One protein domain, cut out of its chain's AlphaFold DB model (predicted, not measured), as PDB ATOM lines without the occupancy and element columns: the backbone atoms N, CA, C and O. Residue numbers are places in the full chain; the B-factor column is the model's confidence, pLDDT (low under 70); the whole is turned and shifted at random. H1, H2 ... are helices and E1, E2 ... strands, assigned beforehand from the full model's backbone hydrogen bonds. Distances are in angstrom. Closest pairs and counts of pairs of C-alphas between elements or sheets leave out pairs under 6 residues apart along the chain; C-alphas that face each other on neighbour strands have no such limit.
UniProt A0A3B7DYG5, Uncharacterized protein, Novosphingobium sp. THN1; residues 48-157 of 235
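AT A GLANCE: This is residues 48 to 157 of the 235 residues of an uncharacterized protein of Novosphingobium sp. THN1 (UniProt A0A3B7DYG5). A long, twisted sheet of four strands, E1, E2, E3 and E6, bends along its length, and the one named helix, H1, packs on one of its faces near the turn between E2 and E3. Near the other end of the sheet, the small hairpin of E4 and E5 makes a second sheet. The printed part has 110 residues, with named elements in the order H1 E1 E2 E3 E4 E5 E6; the large sheet has the order E1 - E2 - E3 - E6, all antiparallel, and the class is mostly strand. The whole is loose and elongated, with a radius of gyration of the C-alphas of 18.2 A and spans of 55 by 32 by 20 A.

HOW THE PARTS SIT: Start with H1, residues 51 to 61, where every O i to N i+4 pair is within hydrogen-bond range. It is on the sheet of E1, residues 70 to 80, E2, residues 88 to 103, E3, residues 109 to 120, and E6, residues 145 to 154, at a height over the sheet of 9.6 A. H1 lies over E3, where 6 of its 11 C-alphas fall, and only just over E6, where 3 fall; 2 fall on E2. On the local plane it runs slantwise to the strands, at 43 degrees to E3. Look at the C-alphas of Ala 59 and Asn 101, the closest of H1 and E2, 6.1 A apart. E1, E2 and E3 form a meander, each strand the antiparallel neighbour of the one before. In the hairpin of E1 and E2, find N 72 and O 97 at 2.8 A; in that of E2 and E3, N 98 and O 114 at 2.8 A. E3 and E6 are antiparallel, with N 111 and O 152 at 2.8 A. E2 bends by 72 degrees at residue 91, E3 by 53 degrees at residue 112 and E6 by 65 degrees at residue 148. E4, residues 130 to 132, and E5, residues 139 to 141, form an antiparallel hairpin, with N 140 and O 131 at 2.8 A. The closest C-alphas of E2 and E4, those of Phe 91 and Trp 131, are 7.7 A apart, while E5 and E6 are apart.

IN THESE COORDINATES: Find C-alpha 51 at (1.612, 5.169, 21.542); from there H1 runs 15.1 A to C-alpha 61. E1 covers 31.7 A, E2, the longest strand, 41.1 A from C-alpha 88 at (2.633, -2.126, -15.168), and E3 32.9 A. E4 and E5 have three residues each, and E6 runs 24.0 A to C-alpha 154 at (-4.546, -3.501, 18.248).

THE WHOLE: The two C-alphas farthest apart are those of Pro 105 and Gly 137, at 55.2 A. The printed part has no cut, and no link is long; those from E2 to E3 and from E5 to E6 are tight. The mean pLDDT of the printed part is 93.8, and no printed residue is under 70 in this model.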
ATOM      1  N   VAL A  48       2.059  12.535  18.370       86.75
ATOM      2  CA  VAL A  48       2.491  11.438  17.494       86.75
ATOM      3  C   VAL A  48       3.592  10.562  18.107       86.75
ATOM      4  O   VAL A  48       3.938   9.537  17.522       86.75
ATOM      5  N   ASN A  49       4.140  10.917  19.274       89.62
ATOM      6  CA  ASN A  49       5.142  10.107  19.973       89.62
ATOM      7  C   ASN A  49       4.539   9.232  21.082       89.62
ATOM      8  O   ASN A  49       5.158   8.224  21.463       89.62
ATOM      9  N   ASP A  50       3.344   9.579  21.571       94.31
ATOM     10  CA  ASP A  50       2.598   8.773  22.534       94.31
ATOM     11  C   ASP A  50       1.899   7.596  21.814       94.31
ATOM     12  O   ASP A  50       1.121   7.799  20.871       94.31
ATOM     13  N   PRO A  51       2.161   6.339  22.222       94.44
ATOM     14  CA  PRO A  51       1.612   5.169  21.542       94.44
ATOM     15  C   PRO A  51       0.099   5.010  21.721       94.44
ATOM     16  O   PRO A  51      -0.573   4.456  20.850       94.44
ATOM     17  N   ARG A  52      -0.471   5.496  22.830       95.81
ATOM     18  CA  ARG A  52      -1.918   5.439  23.073       95.81
ATOM     19  C   ARG A  52      -2.638   6.470  22.216       95.81
ATOM     20  O   ARG A  52      -3.674   6.154  21.632       95.81
ATOM     21  N   GLU A  53      -2.093   7.676  22.110       94.62
ATOM     22  CA  GLU A  53      -2.608   8.691  21.195       94.62
ATOM     23  C   GLU A  53      -2.514   8.232  19.747       94.62
ATOM     24  O   GLU A  53      -3.518   8.312  19.041       94.62
ATOM     25  N   ASN A  54      -1.391   7.642  19.332       94.50
ATOM     26  CA  ASN A  54      -1.265   7.001  18.020       94.50
ATOM     27  C   ASN A  54      -2.359   5.964  17.772       94.50
ATOM     28  O   ASN A  54      -3.056   6.024  16.758       94.50
ATOM     29  N   LEU A  55      -2.521   5.024  18.705       95.88
ATOM     30  CA  LEU A  55      -3.495   3.945  18.599       95.88
ATOM     31  C   LEU A  55      -4.922   4.490  18.470       95.88
ATOM     32  O   LEU A  55      -5.693   4.045  17.617       95.88
ATOM     33  N   TYR A  56      -5.286   5.474  19.291       95.62
ATOM     34  CA  TYR A  56      -6.637   6.040  19.295       95.62
ATOM     35  C   TYR A  56      -6.872   6.991  18.123       95.62
ATOM     36  O   TYR A  56      -7.983   7.032  17.593       95.62
ATOM     37  N   GLY A  57      -5.849   7.732  17.701       94.00
ATOM     38  CA  GLY A  57      -5.857   8.541  16.486       94.00
ATOM     39  C   GLY A  57      -6.087   7.668  15.257       94.00
ATOM     40  O   GLY A  57      -7.021   7.917  14.496       94.00
ATOM     41  N   PHE A  58      -5.338   6.569  15.137       94.00
ATOM     42  CA  PHE A  58      -5.511   5.597  14.061       94.00
ATOM     43  C   PHE A  58      -6.903   4.961  14.080       94.00
ATOM     44  O   PHE A  58      -7.586   4.941  13.060       94.00
ATOM     45  N   ALA A  59      -7.382   4.519  15.248       94.81
ATOM     46  CA  ALA A  59      -8.717   3.940  15.389       94.81
ATOM     47  C   ALA A  59      -9.847   4.920  15.022       94.81
ATOM     48  O   ALA A  59     -10.897   4.506  14.525       94.81
ATOM     49  N   LYS A  60      -9.666   6.222  15.263       93.50
ATOM     50  CA  LYS A  60     -10.619   7.255  14.830       93.50
ATOM     51  C   LYS A  60     -10.535   7.524  13.334       93.50
ATOM     52  O   LYS A  60     -11.571   7.738  12.728       93.50
ATOM     53  N   MET A  61      -9.337   7.530  12.759       92.00
ATOM     54  CA  MET A  61      -9.135   7.844  11.346       92.00
ATOM     55  C   MET A  61      -9.558   6.688  10.429       92.00
ATOM     56  O   MET A  61     -10.254   6.909   9.446       92.00
ATOM     57  N   TRP A  62      -9.174   5.452  10.756       90.94
ATOM     58  CA  TRP A  62      -9.492   4.264   9.952       90.94
ATOM     59  C   TRP A  62     -10.975   3.854  10.039       90.94
ATOM     60  O   TRP A  62     -11.465   3.061   9.241       90.94
ATOM     61  N   GLY A  63     -11.711   4.376  11.022       93.12
ATOM     62  CA  GLY A  63     -13.126   4.083  11.221       93.12
ATOM     63  C   GLY A  63     -13.763   5.065  12.195       93.12
ATOM     64  O   GLY A  63     -13.863   6.254  11.932       93.12
ATOM     65  N   THR A  64     -14.235   4.572  13.335       94.62
ATOM     66  CA  THR A  64     -14.783   5.418  14.401       94.62
ATOM     67  C   THR A  64     -14.676   4.713  15.738       94.62
ATOM     68  O   THR A  64     -14.796   3.495  15.794       94.62
ATOM     69  N   ILE A  65     -14.527   5.466  16.825       95.44
ATOM     70  CA  ILE A  65     -14.700   4.944  18.192       95.44
ATOM     71  C   ILE A  65     -16.104   5.224  18.758       95.44
ATOM     72  O   ILE A  65     -16.376   4.977  19.930       95.44
ATOM     73  N   GLY A  66     -16.995   5.790  17.937       94.19
ATOM     74  CA  GLY A  66     -18.371   6.102  18.309       94.19
ATOM     75  C   GLY A  66     -19.266   4.865  18.434       94.19
ATOM     76  O   GLY A  66     -18.874   3.727  18.172       94.19
ATOM     77  N   ALA A  67     -20.518   5.086  18.838       92.31
ATOM     78  CA  ALA A  67     -21.488   4.006  19.040       92.31
ATOM     79  C   ALA A  67     -21.931   3.321  17.734       92.31
ATOM     80  O   ALA A  67     -22.256   2.136  17.744       92.31
ATOM     81  N   LYS A  68     -21.937   4.052  16.614       94.06
ATOM     82  CA  LYS A  68     -22.346   3.557  15.294       94.06
ATOM     83  C   LYS A  68     -21.134   3.481  14.373       94.06
ATOM     84  O   LYS A  68     -20.280   4.356  14.488       94.06
ATOM     85  N   PRO A  69     -21.050   2.470  13.495       93.81
ATOM     86  CA  PRO A  69     -19.950   2.362  12.553       93.81
ATOM     87  C   PRO A  69     -20.082   3.433  11.457       93.81
ATOM     88  O   PRO A  69     -21.166   3.987  11.250       93.81
ATOM     89  N   VAL A  70     -18.972   3.748  10.795       94.19
ATOM     90  CA  VAL A  70     -18.924   4.710   9.684       94.19
ATOM     91  C   VAL A  70     -18.534   4.005   8.399       94.19
ATOM     92  O   VAL A  70     -17.757   3.051   8.426       94.19
ATOM     93  N   ILE A  71     -19.069   4.499   7.282       93.31
ATOM     94  CA  ILE A  71     -18.705   4.029   5.949       93.31
ATOM     95  C   ILE A  71     -17.540   4.877   5.442       93.31
ATOM     96  O   ILE A  71     -17.660   6.098   5.350       93.31
ATOM     97  N   SER A  72     -16.438   4.224   5.104       89.50
ATOM     98  CA  SER A  72     -15.322   4.784   4.350       89.50
ATOM     99  C   SER A  72     -15.287   4.172   2.952       89.50
ATOM    100  O   SER A  72     -15.802   3.076   2.724       89.50
ATOM    101  N   ALA A  73     -14.694   4.897   2.010       91.69
ATOM    102  CA  ALA A  73     -14.432   4.424   0.659       91.69
ATOM    103  C   ALA A  73     -12.928   4.472   0.394       91.69
ATOM    104  O   ALA A  73     -12.228   5.326   0.942       91.69
ATOM    105  N   TYR A  74     -12.443   3.579  -0.456       91.81
ATOM    106  CA  TYR A  74     -11.061   3.571  -0.917       91.81
ATOM    107  C   TYR A  74     -11.007   3.317  -2.419       91.81
ATOM    108  O   TYR A  74     -11.902   2.699  -2.999       91.81
ATOM    109  N   GLN A  75      -9.941   3.805  -3.042       94.69
ATOM    110  CA  GLN A  75      -9.648   3.555  -4.443       94.69
ATOM    111  C   GLN A  75      -8.147   3.491  -4.690       94.69
ATOM    112  O   GLN A  75      -7.370   4.088  -3.945       94.69
ATOM    113  N   GLY A  76      -7.752   2.817  -5.762       95.25
ATOM    114  CA  GLY A  76      -6.365   2.785  -6.197       95.25
ATOM    115  C   GLY A  76      -6.181   2.063  -7.520       95.25
ATOM    116  O   GLY A  76      -7.144   1.730  -8.210       95.25
ATOM    117  N   VAL A  77      -4.917   1.838  -7.870       96.81
ATOM    118  CA  VAL A  77      -4.506   1.122  -9.079       96.81
ATOM    119  C   VAL A  77      -3.717  -0.111  -8.672       96.81
ATOM    120  O   VAL A  77      -2.771  -0.017  -7.890       96.81
ATOM    121  N   GLN A  78      -4.092  -1.265  -9.218       94.50
ATOM    122  CA  GLN A  78      -3.303  -2.480  -9.108       94.50
ATOM    123  C   GLN A  78      -2.194  -2.445 -10.155       94.50
ATOM    124  O   GLN A  78      -2.444  -2.358 -11.359       94.50
ATOM    125  N   TYR A  79      -0.959  -2.569  -9.685       95.12
ATOM    126  CA  TYR A  79       0.205  -2.757 -10.536       95.12
ATOM    127  C   TYR A  79       0.694  -4.197 -10.443       95.12
ATOM    128  O   TYR A  79       0.552  -4.848  -9.408       95.12
ATOM    129  N   ALA A  80       1.324  -4.669 -11.512       93.06
ATOM    130  CA  ALA A  80       2.097  -5.902 -11.508       93.06
ATOM    131  C   ALA A  80       3.553  -5.633 -11.889       93.06
ATOM    132  O   ALA A  80       3.856  -4.813 -12.762       93.06
ATOM    133  N   VAL A  81       4.458  -6.351 -11.224       91.75
ATOM    134  CA  VAL A  81       5.899  -6.342 -11.483       91.75
ATOM    135  C   VAL A  81       6.297  -7.754 -11.893       91.75
ATOM    136  O   VAL A  81       6.194  -8.684 -11.101       91.75
ATOM    137  N   VAL A  82       6.740  -7.920 -13.141       89.12
ATOM    138  CA  VAL A  82       7.155  -9.221 -13.687       89.12
ATOM    139  C   VAL A  82       8.653  -9.197 -13.976       89.12
ATOM    140  O   VAL A  82       9.135  -8.440 -14.826       89.12
ATOM    141  N   GLY A  83       9.408 -10.037 -13.265       88.00
ATOM    142  CA  GLY A  83      10.867 -10.075 -13.357       88.00
ATOM    143  C   GLY A  83      11.499  -8.717 -13.033       88.00
ATOM    144  O   GLY A  83      11.165  -8.087 -12.037       88.00
ATOM    145  N   LYS A  84      12.415  -8.249 -13.890       93.31
ATOM    146  CA  LYS A  84      13.105  -6.948 -13.741       93.31
ATOM    147  C   LYS A  84      12.422  -5.802 -14.504       93.31
ATOM    148  O   LYS A  84      13.057  -4.787 -14.788       93.31
ATOM    149  N   LYS A  85      11.176  -5.985 -14.948       92.56
ATOM    150  CA  LYS A  85      10.444  -4.963 -15.709       92.56
ATOM    151  C   LYS A  85       9.829  -3.932 -14.764       92.56
ATOM    152  O   LYS A  85       9.580  -4.218 -13.598       92.56
ATOM    153  N   ARG A  86       9.575  -2.727 -15.284       94.12
ATOM    154  CA  ARG A  86       8.855  -1.681 -14.545       94.12
ATOM    155  C   ARG A  86       7.461  -2.170 -14.125       94.12
ATOM    156  O   ARG A  86       6.867  -2.996 -14.822       94.12
ATOM    157  N   ALA A  87       6.926  -1.589 -13.055       94.62
ATOM    158  CA  ALA A  87       5.535  -1.784 -12.667       94.62
ATOM    159  C   ALA A  87       4.591  -1.418 -13.827       94.62
ATOM    160  O   ALA A  87       4.744  -0.373 -14.465       94.62
ATOM    161  N   THR A  88       3.636  -2.298 -14.110       94.69
ATOM    162  CA  THR A  88       2.633  -2.126 -15.168       94.69
ATOM    163  C   THR A  88       1.260  -1.978 -14.520       94.69
ATOM    164  O   THR A  88       0.885  -2.873 -13.761       94.69
ATOM    165  N   PRO A  89       0.527  -0.872 -14.756       95.62
ATOM    166  CA  PRO A  89      -0.839  -0.736 -14.264       95.62
ATOM    167  C   PRO A  89      -1.733  -1.751 -14.981       95.62
ATOM    168  O   PRO A  89      -1.641  -1.889 -16.200       95.62
ATOM    169  N   LEU A  90      -2.564  -2.464 -14.228       93.94
ATOM    170  CA  LEU A  90      -3.467  -3.484 -14.766       93.94
ATOM    171  C   LEU A  90      -4.904  -2.977 -14.818       93.94
ATOM    172  O   LEU A  90      -5.507  -2.897 -15.880       93.94
ATOM    173  N   PHE A  91      -5.429  -2.612 -13.656       95.81
ATOM    174  CA  PHE A  91      -6.791  -2.142 -13.456       95.81
ATOM    175  C   PHE A  91      -6.850  -1.282 -12.192       95.81
ATOM    176  O   PHE A  91      -5.939  -1.312 -11.359       95.81
ATOM    177  N   GLY A  92      -7.914  -0.507 -12.042       96.75
ATOM    178  CA  GLY A  92      -8.232   0.145 -10.782       96.75
ATOM    179  C   GLY A  92      -8.942  -0.806  -9.823       96.75
ATOM    180  O   GLY A  92      -9.421  -1.876 -10.205       96.75
ATOM    181  N   PHE A  93      -9.066  -0.385  -8.574       95.88
ATOM    182  CA  PHE A  93      -9.979  -0.990  -7.614       95.88
ATOM    183  C   PHE A  93     -10.694   0.095  -6.823       95.88
ATOM    184  O   PHE A  93     -10.081   1.106  -6.478       95.88
ATOM    185  N   TYR A  94     -11.964  -0.144  -6.507       96.00
ATOM    186  CA  TYR A  94     -12.777   0.652  -5.590       96.00
ATOM    187  C   TYR A  94     -13.316  -0.239  -4.490       96.00
ATOM    188  O   TYR A  94     -13.571  -1.419  -4.707       96.00
ATOM    189  N   GLY A  95     -13.571   0.328  -3.323       95.06
ATOM    190  CA  GLY A  95     -14.239  -0.415  -2.277       95.06
ATOM    191  C   GLY A  95     -14.754   0.465  -1.167       95.06
ATOM    192  O   GLY A  95     -14.527   1.675  -1.126       95.06
ATOM    193  N   PHE A  96     -15.476  -0.182  -0.267       94.50
ATOM    194  CA  PHE A  96     -16.065   0.458   0.892       94.50
ATOM    195  C   PHE A  96     -15.819  -0.402   2.111       94.50
ATOM    196  O   PHE A  96     -15.854  -1.632   2.035       94.50
ATOM    197  N   ALA A  97     -15.629   0.247   3.247       93.56
ATOM    198  CA  ALA A  97     -15.585  -0.419   4.529       93.56
ATOM    199  C   ALA A  97     -16.571   0.240   5.488       93.56
ATOM    200  O   ALA A  97     -16.767   1.448   5.475       93.56
ATOM    201  N   ASN A  98     -17.208  -0.565   6.327       95.38
ATOM    202  CA  ASN A  98     -18.044  -0.103   7.422       95.38
ATOM    203  C   ASN A  98     -17.375  -0.517   8.731       95.38
ATOM    204  O   ASN A  98     -17.455  -1.690   9.105       95.38
ATOM    205  N   ILE A  99     -16.671   0.408   9.384       95.38
ATOM    206  CA  ILE A  99     -15.744   0.093  10.481       95.38
ATOM    207  C   ILE A  99     -16.154   0.821  11.760       95.38
ATOM    208  O   ILE A  99     -16.416   2.025  11.769       95.38
ATOM    209  N   ARG A 100     -16.162   0.076  12.868       96.31
ATOM    210  CA  ARG A 100     -16.228   0.576  14.242       96.31
ATOM    211  C   ARG A 100     -15.134  -0.059  15.087       96.31
ATOM    212  O   ARG A 100     -14.932  -1.270  15.085       96.31
ATOM    213  N   ASN A 101     -14.506   0.777  15.889       97.56
ATOM    214  CA  ASN A 101     -13.480   0.434  16.847       97.56
ATOM    215  C   ASN A 101     -14.037   0.601  18.263       97.56
ATOM    216  O   ASN A 101     -14.757   1.555  18.552       97.56
ATOM    217  N   ALA A 102     -13.729  -0.337  19.153       96.88
ATOM    218  CA  ALA A 102     -14.108  -0.259  20.559       96.88
ATOM    219  C   ALA A 102     -12.856  -0.272  21.434       96.88
ATOM    220  O   ALA A 102     -12.103  -1.248  21.412       96.88
ATOM    221  N   ILE A 103     -12.669   0.790  22.220       97.25
ATOM    222  CA  ILE A 103     -11.650   0.832  23.272       97.25
ATOM    223  C   ILE A 103     -12.060  -0.168  24.357       97.25
ATOM    224  O   ILE A 103     -13.175  -0.104  24.875       97.25
ATOM    225  N   GLN A 104     -11.184  -1.122  24.639       97.50
ATOM    226  CA  GLN A 104     -11.361  -2.137  25.669       97.50
ATOM    227  C   GLN A 104     -10.924  -1.599  27.044       97.50
ATOM    228  O   GLN A 104     -10.208  -0.597  27.106       97.50
ATOM    229  N   PRO A 105     -11.320  -2.249  28.158       96.94
ATOM    230  CA  PRO A 105     -10.928  -1.819  29.505       96.94
ATOM    231  C   PRO A 105      -9.411  -1.733  29.733       96.94
ATOM    232  O   PRO A 105      -8.958  -0.889  30.495       96.94
ATOM    233  N   ASP A 106      -8.628  -2.573  29.049       95.50
ATOM    234  CA  ASP A 106      -7.158  -2.574  29.091       95.50
ATOM    235  C   ASP A 106      -6.514  -1.488  28.202       95.50
ATOM    236  O   ASP A 106      -5.293  -1.362  28.132       95.50
ATOM    237  N   GLY A 107      -7.334  -0.692  27.513       95.56
ATOM    238  CA  GLY A 107      -6.905   0.356  26.599       95.56
ATOM    239  C   GLY A 107      -6.582  -0.119  25.181       95.56
ATOM    240  O   GLY A 107      -6.273   0.734  24.349       95.56
ATOM    241  N   SER A 108      -6.683  -1.418  24.876       97.25
ATOM    242  CA  SER A 108      -6.552  -1.945  23.513       97.25
ATOM    243  C   SER A 108      -7.758  -1.579  22.637       97.25
ATOM    244  O   SER A 108      -8.818  -1.176  23.121       97.25
ATOM    245  N   ILE A 109      -7.610  -1.703  21.319       98.00
ATOM    246  CA  ILE A 109      -8.677  -1.451  20.347       98.00
ATOM    247  C   ILE A 109      -9.156  -2.767  19.753       98.00
ATOM    248  O   ILE A 109      -8.395  -3.466  19.087       98.00
ATOM    249  N   LYS A 110     -10.452  -3.053  19.898       97.12
ATOM    250  CA  LYS A 110     -11.140  -4.085  19.119       97.12
ATOM    251  C   LYS A 110     -11.667  -3.488  17.817       97.12
ATOM    252  O   LYS A 110     -12.540  -2.620  17.852       97.12
ATOM    253  N   VAL A 111     -11.183  -3.991  16.687       95.75
ATOM    254  CA  VAL A 111     -11.629  -3.607  15.341       95.75
ATOM    255  C   VAL A 111     -12.787  -4.500  14.912       95.75
ATOM    256  O   VAL A 111     -12.709  -5.732  15.006       95.75
ATOM    257  N   MET A 112     -13.872  -3.886  14.443       95.94
ATOM    258  CA  MET A 112     -15.046  -4.569  13.913       95.94
ATOM    259  C   MET A 112     -15.524  -3.876  12.646       95.94
ATOM    260  O   MET A 112     -15.956  -2.727  12.689       95.94
ATOM    261  N   GLY A 113     -15.520  -4.585  11.525       94.81
ATOM    262  CA  GLY A 113     -16.087  -4.047  10.302       94.81
ATOM    263  C   GLY A 113     -16.503  -5.076   9.269       94.81
ATOM    264  O   GLY A 113     -16.482  -6.289   9.491       94.81
ATOM    265  N   LYS A 114     -16.934  -4.546   8.138       95.25
ATOM    266  CA  LYS A 114     -17.161  -5.268   6.890       95.25
ATOM    267  C   LYS A 114     -16.497  -4.463   5.792       95.25
ATOM    268  O   LYS A 114     -16.505  -3.237   5.879       95.25
ATOM    269  N   GLU A 115     -15.981  -5.120   4.777       94.06
ATOM    270  CA  GLU A 115     -15.398  -4.444   3.623       94.06
ATOM    271  C   GLU A 115     -15.728  -5.208   2.349       94.06
ATOM    272  O   GLU A 115     -15.892  -6.428   2.361       94.06
ATOM    273  N   CYS A 116     -15.840  -4.478   1.252       95.44
ATOM    274  CA  CYS A 116     -15.912  -5.055  -0.076       95.44
ATOM    275  C   CYS A 116     -15.009  -4.288  -1.028       95.44
ATOM    276  O   CYS A 116     -14.687  -3.121  -0.777       95.44
ATOM    277  N   GLY A 117     -14.642  -4.939  -2.125       95.94
ATOM    278  CA  GLY A 117     -13.906  -4.311  -3.207       95.94
ATOM    279  C   GLY A 117     -14.308  -4.855  -4.570       95.94
ATOM    280  O   GLY A 117     -14.713  -6.009  -4.714       95.94
ATOM    281  N   TYR A 118     -14.187  -3.977  -5.555       96.94
ATOM    282  CA  TYR A 118     -14.525  -4.157  -6.956       96.94
ATOM    283  C   TYR A 118     -13.336  -3.728  -7.809       96.94
ATOM    284  O   TYR A 118     -12.587  -2.826  -7.430       96.94
ATOM    285  N   PHE A 119     -13.194  -4.337  -8.978       97.00
ATOM    286  CA  PHE A 119     -12.168  -3.986  -9.953       97.00
ATOM    287  C   PHE A 119     -12.766  -3.065 -11.008       97.00
ATOM    288  O   PHE A 119     -13.917  -3.253 -11.403       97.00
ATOM    289  N   VAL A 120     -12.008  -2.058 -11.441       97.38
ATOM    290  CA  VAL A 120     -12.504  -1.030 -12.364       97.38
ATOM    291  C   VAL A 120     -11.558  -0.777 -13.521       97.38
ATOM    292  O   VAL A 120     -10.337  -0.858 -13.376       97.38
ATOM    293  N   ASP A 121     -12.121  -0.509 -14.694       96.62
ATOM    294  CA  ASP A 121     -11.330  -0.189 -15.877       96.62
ATOM    295  C   ASP A 121     -10.626   1.154 -15.656       96.62
ATOM    296  O   ASP A 121     -11.226   2.108 -15.164       96.62
ATOM    297  N   LEU A 122      -9.340   1.236 -16.000       93.19
ATOM    298  CA  LEU A 122      -8.537   2.422 -15.691       93.19
ATOM    299  C   LEU A 122      -8.964   3.650 -16.486       93.19
ATOM    300  O   LEU A 122      -8.821   4.766 -15.991       93.19
ATOM    301  N   ALA A 123      -9.445   3.458 -17.715       93.56
ATOM    302  CA  ALA A 123      -9.813   4.567 -18.583       93.56
ATOM    303  C   ALA A 123     -11.187   5.141 -18.216       93.56
ATOM    304  O   ALA A 123     -11.363   6.358 -18.179       93.56
ATOM    305  N   SER A 124     -12.159   4.272 -17.945       95.88
ATOM    306  CA  SER A 124     -13.559   4.648 -17.728       95.88
ATOM    307  C   SER A 124     -13.981   4.719 -16.258       95.88
ATOM    308  O   SER A 124     -15.016   5.317 -15.956       95.88
ATOM    309  N   GLY A 125     -13.237   4.084 -15.348       95.44
ATOM    310  CA  GLY A 125     -13.603   3.937 -13.935       95.44
ATOM    311  C   GLY A 125     -14.822   3.039 -13.687       95.44
ATOM    312  O   GLY A 125     -15.312   2.974 -12.561       95.44
ATOM    313  N   GLN A 126     -15.346   2.363 -14.714       97.00
ATOM    314  CA  GLN A 126     -16.489   1.460 -14.570       97.00
ATOM    315  C   GLN A 126     -16.057   0.142 -13.931       97.00
ATOM    316  O   GLN A 126     -14.975  -0.364 -14.228       97.00
ATOM    317  N   ILE A 127     -16.922  -0.430 -13.088       97.00
ATOM    318  CA  ILE A 127     -16.727  -1.788 -12.567       97.00
ATOM    319  C   ILE A 127     -16.651  -2.755 -13.746       97.00
ATOM    320  O   ILE A 127     -17.478  -2.695 -14.654       97.00
ATOM    321  N   MET A 128     -15.647  -3.627 -13.720       95.94
ATOM    322  CA  MET A 128     -15.450  -4.654 -14.731       95.94
ATOM    323  C   MET A 128     -15.658  -6.036 -14.125       95.94
ATOM    324  O   MET A 128     -15.279  -6.274 -12.981       95.94
ATOM    325  N   ASP A 129     -16.164  -6.957 -14.938       95.12
ATOM    326  CA  ASP A 129     -16.227  -8.378 -14.588       95.12
ATOM    327  C   ASP A 129     -15.020  -9.151 -15.132       95.12
ATOM    328  O   ASP A 129     -14.674 -10.209 -14.613       95.12
ATOM    329  N   THR A 130     -14.337  -8.613 -16.149       94.19
ATOM    330  CA  THR A 130     -13.175  -9.244 -16.788       94.19
ATOM    331  C   THR A 130     -12.104  -8.225 -17.156       94.19
ATOM    332  O   THR A 130     -12.451  -7.120 -17.571       94.19
ATOM    333  N   TRP A 131     -10.838  -8.636 -17.135       92.56
ATOM    334  CA  TRP A 131      -9.698  -7.868 -17.643       92.56
ATOM    335  C   TRP A 131      -8.885  -8.688 -18.650       92.56
ATOM    336  O   TRP A 131      -8.941  -9.918 -18.645       92.56
ATOM    337  N   ASP A 132      -8.127  -8.022 -19.518       92.06
ATOM    338  CA  ASP A 132      -7.271  -8.692 -20.502       92.06
ATOM    339  C   ASP A 132      -5.829  -8.779 -19.976       92.06
ATOM    340  O   ASP A 132      -5.197  -7.766 -19.667       92.06
ATOM    341  N   ASN A 133      -5.294  -9.996 -19.864       90.88
ATOM    342  CA  ASN A 133      -3.947 -10.231 -19.355       90.88
ATOM    343  C   ASN A 133      -2.897  -9.939 -20.444       90.88
ATOM    344  O   ASN A 133      -2.822 -10.678 -21.430       90.88
ATOM    345  N   PRO A 134      -2.025  -8.926 -20.275       89.38
ATOM    346  CA  PRO A 134      -1.100  -8.506 -21.326       89.38
ATOM    347  C   PRO A 134       0.042  -9.500 -21.582       89.38
ATOM    348  O   PRO A 134       0.750  -9.366 -22.578       89.38
ATOM    349  N   TRP A 135       0.253 -10.485 -20.701       89.06
ATOM    350  CA  TRP A 135       1.306 -11.494 -20.851       89.06
ATOM    351  C   TRP A 135       0.819 -12.779 -21.509       89.06
ATOM    352  O   TRP A 135       1.598 -13.432 -22.199       89.06
ATOM    353  N   THR A 136      -0.442 -13.150 -21.293       87.81
ATOM    354  CA  THR A 136      -1.018 -14.385 -21.847       87.81
ATOM    355  C   THR A 136      -1.968 -14.128 -23.014       87.81
ATOM    356  O   THR A 136      -2.235 -15.043 -23.784       87.81
ATOM    357  N   GLY A 137      -2.483 -12.901 -23.153       91.00
ATOM    358  CA  GLY A 137      -3.542 -12.553 -24.103       91.00
ATOM    359  C   GLY A 137      -4.924 -13.093 -23.716       91.00
ATOM    360  O   GLY A 137      -5.875 -12.927 -24.476       91.00
ATOM    361  N   GLU A 138      -5.053 -13.749 -22.560       90.31
ATOM    362  CA  GLU A 138      -6.326 -14.296 -22.096       90.31
ATOM    363  C   GLU A 138      -7.194 -13.219 -21.438       90.31
ATOM    364  O   GLU A 138      -6.698 -12.345 -20.723       90.31
ATOM    365  N   LYS A 139      -8.513 -13.340 -21.616       92.44
ATOM    366  CA  LYS A 139      -9.504 -12.612 -20.824       92.44
ATOM    367  C   LYS A 139      -9.720 -13.348 -19.500       92.44
ATOM    368  O   LYS A 139     -10.028 -14.539 -19.502       92.44
ATOM    369  N   VAL A 140      -9.548 -12.646 -18.388       89.50
ATOM    370  CA  VAL A 140      -9.568 -13.203 -17.031       89.50
ATOM    371  C   VAL A 140     -10.712 -12.582 -16.241       89.50
ATOM    372  O   VAL A 140     -10.857 -11.362 -16.204       89.50
ATOM    373  N   GLU A 141     -11.514 -13.421 -15.593       91.12
ATOM    374  CA  GLU A 141     -12.573 -12.977 -14.686       91.12
ATOM    375  C   GLU A 141     -11.986 -12.316 -13.436       91.12
ATOM    376  O   GLU A 141     -11.000 -12.774 -12.851       91.12
ATOM    377  N   THR A 142     -12.608 -11.220 -13.020       89.75
ATOM    378  CA  THR A 142     -12.301 -10.564 -11.754       89.75
ATOM    379  C   THR A 142     -13.091 -11.204 -10.617       89.75
ATOM    380  O   THR A 142     -14.184 -11.729 -10.816       89.75
ATOM    381  N   TRP A 143     -12.537 -11.148  -9.406       89.31
ATOM    382  CA  TRP A 143     -13.147 -11.729  -8.208       89.31
ATOM    383  C   TRP A 143     -13.401 -10.655  -7.152       89.31
ATOM    384  O   TRP A 143     -12.601 -10.517  -6.221       89.31
ATOM    385  N   PRO A 144     -14.470  -9.842  -7.293       92.19
ATOM    386  CA  PRO A 144     -14.835  -8.887  -6.259       92.19
ATOM    387  C   PRO A 144     -15.071  -9.631  -4.946       92.19
ATOM    388  O   PRO A 144     -15.617 -10.735  -4.924       92.19
ATOM    389  N   PHE A 145     -14.656  -9.026  -3.841       89.69
ATOM    390  CA  PHE A 145     -14.700  -9.687  -2.544       89.69
ATOM    391  C   PHE A 145     -15.631  -8.954  -1.587       89.69
ATOM    392  O   PHE A 145     -15.816  -7.738  -1.655       89.69
ATOM    393  N   LEU A 146     -16.186  -9.726  -0.660       92.75
ATOM    394  CA  LEU A 146     -16.850  -9.242   0.538       92.75
ATOM    395  C   LEU A 146     -16.199  -9.945   1.723       92.75
ATOM    396  O   LEU A 146     -16.378 -11.145   1.918       92.75
ATOM    397  N   ASN A 147     -15.478  -9.184   2.533       91.56
ATOM    398  CA  ASN A 147     -15.069  -9.627   3.851       91.56
ATOM    399  C   ASN A 147     -16.128  -9.158   4.851       91.56
ATOM    400  O   ASN A 147     -16.193  -8.000   5.276       91.56
ATOM    401  N   ASP A 148     -17.007 -10.082   5.218       92.00
ATOM    402  CA  ASP A 148     -18.131  -9.813   6.104       92.00
ATOM    403  C   ASP A 148     -17.723  -9.771   7.593       92.00
ATOM    404  O   ASP A 148     -18.549  -9.433   8.457       92.00
ATOM    405  N   LYS A 149     -16.460 -10.087   7.906       90.88
ATOM    406  CA  LYS A 149     -15.926 -10.213   9.265       90.88
ATOM    407  C   LYS A 149     -14.496  -9.678   9.371       90.88
ATOM    408  O   LYS A 149     -13.645 -10.299   9.998       90.88
ATOM    409  N   PHE A 150     -14.260  -8.453   8.903       88.06
ATOM    410  CA  PHE A 150     -13.006  -7.752   9.187       88.06
ATOM    411  C   PHE A 150     -12.865  -7.506  10.701       88.06
ATOM    412  O   PHE A 150     -13.620  -6.723  11.297       88.06
ATOM    413  N   ARG A 151     -11.974  -8.243  11.368       91.50
ATOM    414  CA  ARG A 151     -11.793  -8.223  12.828       91.50
ATOM    415  C   ARG A 151     -10.317  -8.154  13.176       91.50
ATOM    416  O   ARG A 151      -9.480  -8.745  12.512       91.50
ATOM    417  N   GLY A 152     -10.019  -7.488  14.284       91.69
ATOM    418  CA  GLY A 152      -8.663  -7.424  14.809       91.69
ATOM    419  C   GLY A 152      -8.628  -6.884  16.226       91.69
ATOM    420  O   GLY A 152      -9.628  -6.372  16.735       91.69
ATOM    421  N   THR A 153      -7.464  -7.005  16.849       94.44
ATOM    422  CA  THR A 153      -7.136  -6.313  18.093       94.44
ATOM    423  C   THR A 153      -5.798  -5.610  17.903       94.44
ATOM    424  O   THR A 153      -4.844  -6.225  17.414       94.44
ATOM    425  N   LEU A 154      -5.748  -4.330  18.264       95.06
ATOM    426  CA  LEU A 154      -4.546  -3.501  18.248       95.06
ATOM    427  C   LEU A 154      -4.218  -3.076  19.682       95.06
ATOM    428  O   LEU A 154      -5.103  -2.632  20.415       95.06
ATOM    429  N   GLY A 155      -2.961  -3.245  20.078       95.06
ATOM    430  CA  GLY A 155      -2.456  -2.875  21.397       95.06
ATOM    431  C   GLY A 155      -1.537  -1.659  21.339       95.06
ATOM    432  O   GLY A 155      -1.424  -0.993  20.316       95.06
ATOM    433  N   LEU A 156      -0.860  -1.390  22.456       95.19
ATOM    434  CA  LEU A 156       0.115  -0.299  22.571       95.19
ATOM    435  C   LEU A 156       1.496  -0.649  22.004       95.19
ATOM    436  O   LEU A 156       2.394   0.190  22.047       95.19
ATOM    437  N   THR A 157       1.669  -1.861  21.483       93.19
ATOM    438  CA  THR A 157       2.874  -2.298  20.782       93.19
ATOM    439  C   THR A 157       2.605  -2.474  19.294       93.19
ATOM    440  O   THR A 157       1.457  -2.584  18.847       93.19
TER     441      THR A 157